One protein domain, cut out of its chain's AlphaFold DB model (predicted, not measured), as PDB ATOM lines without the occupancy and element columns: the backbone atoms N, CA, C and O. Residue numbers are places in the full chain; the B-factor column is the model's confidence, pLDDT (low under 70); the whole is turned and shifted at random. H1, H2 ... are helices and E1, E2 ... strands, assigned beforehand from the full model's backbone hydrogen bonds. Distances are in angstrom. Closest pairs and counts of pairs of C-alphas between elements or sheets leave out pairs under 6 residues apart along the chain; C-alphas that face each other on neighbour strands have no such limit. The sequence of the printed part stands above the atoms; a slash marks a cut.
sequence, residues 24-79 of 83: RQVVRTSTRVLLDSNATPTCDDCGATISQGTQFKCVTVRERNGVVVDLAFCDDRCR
ATOM      1  N   ARG A  24     -45.729 -42.312  12.714       79.44
ATOM      2  CA  ARG A  24     -44.818 -41.179  12.741       79.44
ATOM      3  C   ARG A  24     -45.593 -39.887  12.581       79.44
ATOM      4  O   ARG A  24     -46.191 -39.594  11.549       79.44
ATOM      5  N   GLN A  25     -45.511 -39.047  13.600       88.69
ATOM      6  CA  GLN A  25     -46.017 -37.688  13.527       88.69
ATOM      7  C   GLN A  25     -44.920 -36.758  13.005       88.69
ATOM      8  O   GLN A  25     -43.886 -36.592  13.655       88.69
ATOM      9  N   VAL A  26     -45.153 -36.086  11.877       90.31
ATOM     10  CA  VAL A  26     -44.259 -35.014  11.414       90.31
ATOM     11  C   VAL A  26     -44.334 -33.832  12.383       90.31
ATOM     12  O   VAL A  26     -45.378 -33.201  12.540       90.31
ATOM     13  N   VAL A  27     -43.207 -33.517  13.022       92.88
ATOM     14  CA  VAL A  27     -43.076 -32.409  13.981       92.88
ATOM     15  C   VAL A  27     -42.572 -31.148  13.289       92.88
ATOM     16  O   VAL A  27     -43.001 -30.038  13.603       92.88
ATOM     17  N   ARG A  28     -41.632 -31.298  12.351       91.69
ATOM     18  CA  ARG A  28     -41.021 -30.168  11.649       91.69
ATOM     19  C   ARG A  28     -40.543 -30.587  10.272       91.69
ATOM     20  O   ARG A  28     -39.961 -31.648  10.110       91.69
ATOM     21  N   THR A  29     -40.709 -29.705   9.292       92.50
ATOM     22  CA  THR A  29     -40.039 -29.820   7.993       92.50
ATOM     23  C   THR A  29     -39.132 -28.614   7.788       92.50
ATOM     24  O   THR A  29     -39.512 -27.481   8.076       92.50
ATOM     25  N   SER A  30     -37.919 -28.848   7.299       92.56
ATOM     26  CA  SER A  30     -36.951 -27.804   6.967       92.56
ATOM     27  C   SER A  30     -36.249 -28.118   5.652       92.56
ATOM     28  O   SER A  30     -36.182 -29.268   5.225       92.56
ATOM     29  N   THR A  31     -35.731 -27.080   5.003       93.06
ATOM     30  CA  THR A  31     -34.852 -27.235   3.842       93.06
ATOM     31  C   THR A  31     -33.451 -26.809   4.263       93.06
ATOM     32  O   THR A  31     -33.291 -25.708   4.786       93.06
ATOM     33  N   ARG A  32     -32.458 -27.686   4.093       91.94
ATOM     34  CA  ARG A  32     -31.064 -27.485   4.514       91.94
ATOM     35  C   ARG A  32     -30.140 -27.516   3.298       91.94
ATOM     36  O   ARG A  32     -30.522 -28.036   2.256       91.94
ATOM     37  N   VAL A  33     -28.940 -26.958   3.427       91.31
ATOM     38  CA  VAL A  33     -27.872 -27.050   2.418       91.31
ATOM     39  C   VAL A  33     -26.666 -27.697   3.080       91.31
ATOM     40  O   VAL A  33     -26.268 -27.274   4.167       91.31
ATOM     41  N   LEU A  34     -26.100 -28.730   2.457       89.56
ATOM     42  CA  LEU A  34     -24.896 -29.379   2.971       89.56
ATOM     43  C   LEU A  34     -23.675 -28.511   2.642       89.56
ATOM     44  O   LEU A  34     -23.199 -28.535   1.515       89.56
ATOM     45  N   LEU A  35     -23.196 -27.711   3.597       85.44
ATOM     46  CA  LEU A  35     -22.097 -26.766   3.355       85.44
ATOM     47  C   LEU A  35     -20.731 -27.444   3.356       85.44
ATOM     48  O   LEU A  35     -20.059 -27.445   2.337       85.44
ATOM     49  N   ASP A  36     -20.331 -28.013   4.487       79.12
ATOM     50  CA  ASP A  36     -19.105 -28.786   4.661       79.12
ATOM     51  C   ASP A  36     -19.342 -29.727   5.842       79.12
ATOM     52  O   ASP A  36     -19.899 -29.313   6.864       79.12
ATOM     53  N   SER A  37     -19.059 -31.013   5.672       70.12
ATOM     54  CA  SER A  37     -19.394 -32.020   6.672       70.12
ATOM     55  C   SER A  37     -18.457 -33.209   6.565       70.12
ATOM     56  O   SER A  37     -18.292 -33.793   5.497       70.12
ATOM     57  N   ASN A  38     -17.924 -33.630   7.712       79.00
ATOM     58  CA  ASN A  38     -17.148 -34.867   7.837       79.00
ATOM     59  C   ASN A  38     -18.020 -36.125   7.665       79.00
ATOM     60  O   ASN A  38     -17.500 -37.232   7.565       79.00
ATOM     61  N   ALA A  39     -19.345 -35.957   7.663       78.62
ATOM     62  CA  ALA A  39     -20.318 -37.002   7.394       78.62
ATOM     63  C   ALA A  39     -21.112 -36.648   6.134       78.62
ATOM     64  O   ALA A  39     -21.680 -35.558   6.043       78.62
ATOM     65  N   THR A  40     -21.176 -37.569   5.178       83.12
ATOM     66  CA  THR A  40     -22.003 -37.406   3.980       83.12
ATOM     67  C   THR A  40     -23.367 -38.048   4.240       83.12
ATOM     68  O   THR A  40     -23.446 -39.276   4.287       83.12
ATOM     69  N   PRO A  41     -24.435 -37.261   4.471       88.00
ATOM     70  CA  PRO A  41     -25.745 -37.829   4.742       88.00
ATOM     71  C   PRO A  41     -26.249 -38.601   3.522       88.00
ATOM     72  O   PRO A  41     -25.989 -38.235   2.374       88.00
ATOM     73  N   THR A  42     -26.981 -39.676   3.777       94.50
ATOM     74  CA  THR A  42     -27.687 -40.452   2.759       94.50
ATOM     75  C   THR A  42     -29.169 -40.125   2.816       94.50
ATOM     76  O   THR A  42     -29.697 -39.813   3.879       94.50
ATOM     77  N   CYS A  43     -29.842 -40.184   1.675       93.88
ATOM     78  CA  CYS A  43     -31.290 -40.089   1.607       93.88
ATOM     79  C   CYS A  43     -31.914 -41.296   2.317       93.88
ATOM     80  O   CYS A  43     -31.603 -42.433   1.962       93.88
ATOM     81  N   ASP A  44     -32.807 -41.056   3.273       94.00
ATOM     82  CA  ASP A  44     -33.483 -42.107   4.040       94.00
ATOM     83  C   ASP A  44     -34.510 -42.903   3.212       94.00
ATOM     84  O   ASP A  44     -34.915 -43.985   3.626       94.00
ATOM     85  N   ASP A  45     -34.910 -42.408   2.032       92.81
ATOM     86  CA  ASP A  45     -35.814 -43.120   1.109       92.81
ATOM     87  C   ASP A  45     -35.041 -43.925   0.049       92.81
ATOM     88  O   ASP A  45     -35.158 -45.144  -0.044       92.81
ATOM     89  N   CYS A  46     -34.207 -43.256  -0.757       92.38
ATOM     90  CA  CYS A  46     -33.547 -43.891  -1.903       92.38
ATOM     91  C   CYS A  46     -32.108 -44.359  -1.632       92.38
ATOM     92  O   CYS A  46     -31.478 -44.939  -2.517       92.38
ATOM     93  N   GLY A  47     -31.554 -44.073  -0.450       93.69
ATOM     94  CA  GLY A  47     -30.181 -44.425  -0.067       93.69
ATOM     95  C   GLY A  47     -29.084 -43.610  -0.761       93.69
ATOM     96  O   GLY A  47     -27.906 -43.776  -0.447       93.69
ATOM     97  N   ALA A  48     -29.434 -42.721  -1.696       94.12
ATOM     98  CA  ALA A  48     -28.459 -41.926  -2.432       94.12
ATOM     99  C   ALA A  48     -27.703 -40.962  -1.509       94.12
ATOM    100  O   ALA A  48     -28.282 -40.331  -0.624       94.12
ATOM    101  N   THR A  49     -26.406 -40.809  -1.748       94.12
ATOM    102  CA  THR A  49     -25.573 -39.834  -1.045       94.12
ATOM    103  C   THR A  49     -26.000 -38.406  -1.388       94.12
ATOM    104  O   THR A  49     -26.172 -38.062  -2.557       94.12
ATOM    105  N   ILE A  50     -26.144 -37.554  -0.373       92.25
ATOM    106  CA  ILE A  50     -26.422 -36.126  -0.538       92.25
ATOM    107  C   ILE A  50     -25.082 -35.394  -0.620       92.25
ATOM    108  O   ILE A  50     -24.336 -35.316   0.355       92.25
ATOM    109  N   SER A  51     -24.770 -34.871  -1.804       90.31
ATOM    110  CA  SER A  51     -23.494 -34.214  -2.091       90.31
ATOM    111  C   SER A  51     -23.378 -32.836  -1.445       90.31
ATOM    112  O   SER A  51     -24.373 -32.136  -1.237       90.31
ATOM    113  N   GLN A  52     -22.145 -32.400  -1.190       90.94
ATOM    114  CA  GLN A  52     -21.856 -31.036  -0.748       90.94
ATOM    115  C   GLN A  52     -22.450 -30.001  -1.719       90.94
ATOM    116  O   GLN A  52     -22.531 -30.228  -2.924       90.94
ATOM    117  N   GLY A  53     -22.917 -28.878  -1.182       89.06
ATOM    118  CA  GLY A  53     -23.632 -27.834  -1.913       89.06
ATOM    119  C   GLY A  53     -25.084 -28.180  -2.253       89.06
ATOM    120  O   GLY A  53     -25.814 -27.313  -2.729       89.06
ATOM    121  N   THR A  54     -25.540 -29.409  -1.989       89.88
ATOM    122  CA  THR A  54     -26.909 -29.821  -2.314       89.88
ATOM    123  C   THR A  54     -27.887 -29.301  -1.273       89.88
ATOM    124  O   THR A  54     -27.674 -29.424  -0.063       89.88
ATOM    125  N   GLN A  55     -28.991 -28.742  -1.761       92.44
ATOM    126  CA  GLN A  55     -30.151 -28.445  -0.942       92.44
ATOM    127  C   GLN A  55     -30.986 -29.716  -0.766       92.44
ATOM    128  O   GLN A  55     -31.355 -30.350  -1.748       92.44
ATOM    129  N   PHE A  56     -31.302 -30.078   0.472       92.94
ATOM    130  CA  PHE A  56     -32.051 -31.286   0.809       92.94
ATOM    131  C   PHE A  56     -33.132 -30.987   1.850       92.94
ATOM    132  O   PHE A  56     -33.100 -29.964   2.546       92.94
ATOM    133  N   LYS A  57     -34.135 -31.858   1.948       93.06
ATOM    134  CA  LYS A  57     -35.210 -31.739   2.939       93.06
ATOM    135  C   LYS A  57     -34.837 -32.523   4.186       93.06
ATOM    136  O   LYS A  57     -34.404 -33.664   4.089       93.06
ATOM    137  N   CYS A  58     -35.067 -31.926   5.349       93.00
ATOM    138  CA  CYS A  58     -35.040 -32.631   6.623       93.00
ATOM    139  C   CYS A  58     -36.432 -32.623   7.237       93.00
ATOM    140  O   CYS A  58     -36.997 -31.541   7.448       93.00
ATOM    141  N   VAL A  59     -36.951 -33.805   7.549       92.81
ATOM    142  CA  VAL A  59     -38.209 -33.976   8.268       92.81
ATOM    143  C   VAL A  59     -37.924 -34.566   9.634       92.81
ATOM    144  O   VAL A  59     -37.403 -35.668   9.752       92.81
ATOM    145  N   THR A  60     -38.286 -33.822  10.667       93.69
ATOM    146  CA  THR A  60     -38.262 -34.295  12.041       93.69
ATOM    147  C   THR A  60     -39.575 -35.013  12.318       93.69
ATOM    148  O   THR A  60     -40.642 -34.390  12.239       93.69
ATOM    149  N   VAL A  61     -39.507 -36.294  12.664       92.56
ATOM    150  CA  VAL A  61     -40.668 -37.110  13.033       92.56
ATOM    151  C   VAL A  61     -40.577 -37.542  14.488       92.56
ATOM    152  O   VAL A  61     -39.490 -37.740  15.029       92.56
ATOM    153  N   ARG A  62     -41.735 -37.671  15.131       93.06
ATOM    154  CA  ARG A  62     -41.887 -38.335  16.418       93.06
ATOM    155  C   ARG A  62     -42.480 -39.714  16.166       93.06
ATOM    156  O   ARG A  62     -43.598 -39.817  15.675       93.06
ATOM    157  N   GLU A  63     -41.709 -40.732  16.508       89.50
ATOM    158  CA  GLU A  63     -42.083 -42.142  16.460       89.50
ATOM    159  C   GLU A  63     -43.080 -42.497  17.571       89.50
ATOM    160  O   GLU A  63     -43.165 -41.806  18.593       89.50
ATOM    161  N   ARG A  64     -43.745 -43.654  17.439       86.44
ATOM    162  CA  ARG A  64     -44.668 -44.209  18.449       86.44
ATOM    163  C   ARG A  64     -44.113 -44.238  19.865       86.44
ATOM    164  O   ARG A  64     -44.818 -43.997  20.842       86.44
ATOM    165  N   ASN A  65     -42.839 -44.600  19.983       89.00
ATOM    166  CA  ASN A  65     -42.139 -44.719  21.260       89.00
ATOM    167  C   ASN A  65     -41.750 -43.348  21.852       89.00
ATOM    168  O   ASN A  65     -41.067 -43.294  22.870       89.00
ATOM    169  N   GLY A  66     -42.163 -42.248  21.214       88.62
ATOM    170  CA  GLY A  66     -41.854 -40.878  21.604       88.62
ATOM    171  C   GLY A  66     -40.478 -40.394  21.153       88.62
ATOM    172  O   GLY A  66     -40.155 -39.228  21.389       88.62
ATOM    173  N   VAL A  67     -39.671 -41.242  20.505       93.88
ATOM    174  CA  VAL A  67     -38.350 -40.858  19.995       93.88
ATOM    175  C   VAL A  67     -38.520 -39.880  18.841       93.88
ATOM    176  O   VAL A  67     -39.368 -40.057  17.969       93.88
ATOM    177  N   VAL A  68     -37.704 -38.830  18.850       93.38
ATOM    178  CA  VAL A  68     -37.667 -37.828  17.789       93.38
ATOM    179  C   VAL A  68     -36.441 -38.085  16.925       93.38
ATOM    180  O   VAL A  68     -35.324 -38.097  17.443       93.38
ATOM    181  N   VAL A  69     -36.651 -38.281  15.625       93.44
ATOM    182  CA  VAL A  69     -35.580 -38.513  14.647       93.44
ATOM    183  C   VAL A  69     -35.680 -37.521  13.491       93.44
ATOM    184  O   VAL A  69     -36.774 -37.091  13.123       93.44
ATOM    185  N   ASP A  70     -34.530 -37.155  12.931       92.94
ATOM    186  CA  ASP A  70     -34.429 -36.348  11.715       92.94
ATOM    187  C   ASP A  70     -34.181 -37.281  10.524       92.94
ATOM    188  O   ASP A  70     -33.193 -38.010  10.511       92.94
ATOM    189  N   LEU A  71     -35.057 -37.218   9.522       93.00
ATOM    190  CA  LEU A  71     -34.933 -37.916   8.243       93.00
ATOM    191  C   LEU A  71     -34.480 -36.930   7.160       93.00
ATOM    192  O   LEU A  71     -35.017 -35.822   7.068       93.00
ATOM    193  N   ALA A  72     -33.512 -37.314   6.337       94.31
ATOM    194  CA  ALA A  72     -32.968 -36.545   5.230       94.31
ATOM    195  C   ALA A  72     -33.439 -37.103   3.879       94.31
ATOM    196  O   ALA A  72     -33.308 -38.285   3.586       94.31
ATOM    197  N   PHE A  73     -33.925 -36.225   3.004       94.62
ATOM    198  CA  PHE A  73     -34.382 -36.582   1.663       94.62
ATOM    199  C   PHE A  73     -33.729 -35.674   0.632       94.62
ATOM    200  O   PHE A  73     -33.738 -34.449   0.786       94.62
ATOM    201  N   CYS A  74     -33.187 -36.261  -0.434       92.25
ATOM    202  CA  CYS A  74     -32.514 -35.498  -1.485       92.25
ATOM    203  C   CYS A  74     -33.455 -34.515  -2.200       92.25
ATOM    204  O   CYS A  74     -33.010 -33.447  -2.606       92.25
ATOM    205  N   ASP A  75     -34.750 -34.833  -2.309       87.44
ATOM    206  CA  ASP A  75     -35.764 -33.963  -2.905       87.44
ATOM    207  C   ASP A  75     -37.184 -34.236  -2.362       87.44
ATOM    208  O   ASP A  75     -37.415 -35.126  -1.536       87.44
ATOM    209  N   ASP A  76     -38.159 -33.451  -2.834       83.44
ATOM    210  CA  ASP A  76     -39.575 -33.604  -2.479       83.44
ATOM    211  C   ASP A  76     -40.190 -34.930  -2.965       83.44
ATOM    212  O   ASP A  76     -41.143 -35.401  -2.343       83.44
ATOM    213  N   ARG A  77     -39.660 -35.556  -4.029       85.62
ATOM    214  CA  ARG A  77     -40.182 -36.833  -4.551       85.62
ATOM    215  C   ARG A  77     -39.835 -37.982  -3.612       85.62
ATOM    216  O   ARG A  77     -40.693 -38.817  -3.334       85.62
ATOM    217  N   CYS A  78     -38.609 -37.991  -3.102       86.19
ATOM    218  CA  CYS A  78     -38.154 -38.961  -2.110       86.19
ATOM    219  C   CYS A  78     -38.863 -38.735  -0.769       86.19
ATOM    220  O   CYS A  78     -39.281 -39.686  -0.116       86.19
ATOM    221  N   ARG A  79     -39.127 -37.473  -0.399       82.75
ATOM    222  CA  ARG A  79     -39.941 -37.173   0.789       82.75
ATOM    223  C   ARG A  79     -41.361 -37.735   0.682       82.75
ATOM    224  O   ARG A  79     -41.851 -38.291   1.652       82.75
TER     225      ARG A  79
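Overview. This is residues 24 to 79 of the 83 residues of an uncharacterized protein of Halobacteriales archaeon SW_8_66_22 (UniProt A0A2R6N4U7). A narrow, strongly twisted sheet of three strands, E1, E2 and E3, runs along most of the domain's length, with a long loop, residues 34 to 54, swinging out from the end of E1 and folding back on the E3 side before it returns into E2. A short helix, H1, follows E3 and only grazes the sheet. The printed part has 56 residues with three named strands and then one named helix, in the order E1, E2, E3, H1; the sheet's order is E1, E2, E3, antiparallel throughout. The class is mostly strand, though under half of the residues, 27 of 56, are in named elements. The whole is compact, with a radius of gyration of the C-alphas of 11.5 A and spans of 33 by 24 by 18 A.

Along the chain. The longest strand by residues is E1, residues 25 to 33, 23.8 A from C-alpha 25 at (-46.017, -37.688, 13.527) to C-alpha 33 at (-27.872, -27.050, 2.418). E2, residues 55 to 62, is 23.2 A long. E3, residues 68 to 73, is 16.5 A long. H1, residues 76 to 79, measures 4.9 A and ends with C-alpha 79 at (-39.941, -37.173, 0.789).

Arrangement. E1, E2 and E3 form a meander, each strand the antiparallel neighbour of the one before. E2 is the inner strand, and E1 and E3 are the edge strands. E1 and E2 are a hairpin, their directions at 160 degrees; C-alphas 33 and 55 face each other at 4.3 A, and N 30 and O 58 are within hydrogen-bond range at 2.9 A, as are N 58 and O 30 at 2.9 A. E2 and E3 are also a hairpin, at 153 degrees; C-alphas 60 and 70 face each other at 4.4 A, and N 59 and O 71 are within hydrogen-bond range at 2.8 A. H1 is on the sheet but only grazes it, with its residues 76 to 79. The closest C-alphas of E3 and H1 are those of Phe 73 and Arg 79, 5.7 A apart; those of E2 and H1 are Lys 57 and Asp 76, 7.2 A apart. With 4 residues, H1 is too short for any O i to N i+4 pair; its 1 pair of O i and N i+3 is within range.

Size, cuts and confidence. The two C-alphas farthest apart in the domain are those of Gly 53 and Asn 65, at 34.1 A. The printed part has no cut. The link from E1 to E2, 21 residues, is long, and its C-alphas lie 7 to 16 A from the mean of the C-alphas; the links from E2 to E3 and from E3 to H1 are tight. The mean pLDDT of the printed part is 89.8, and no printed residue is under 70.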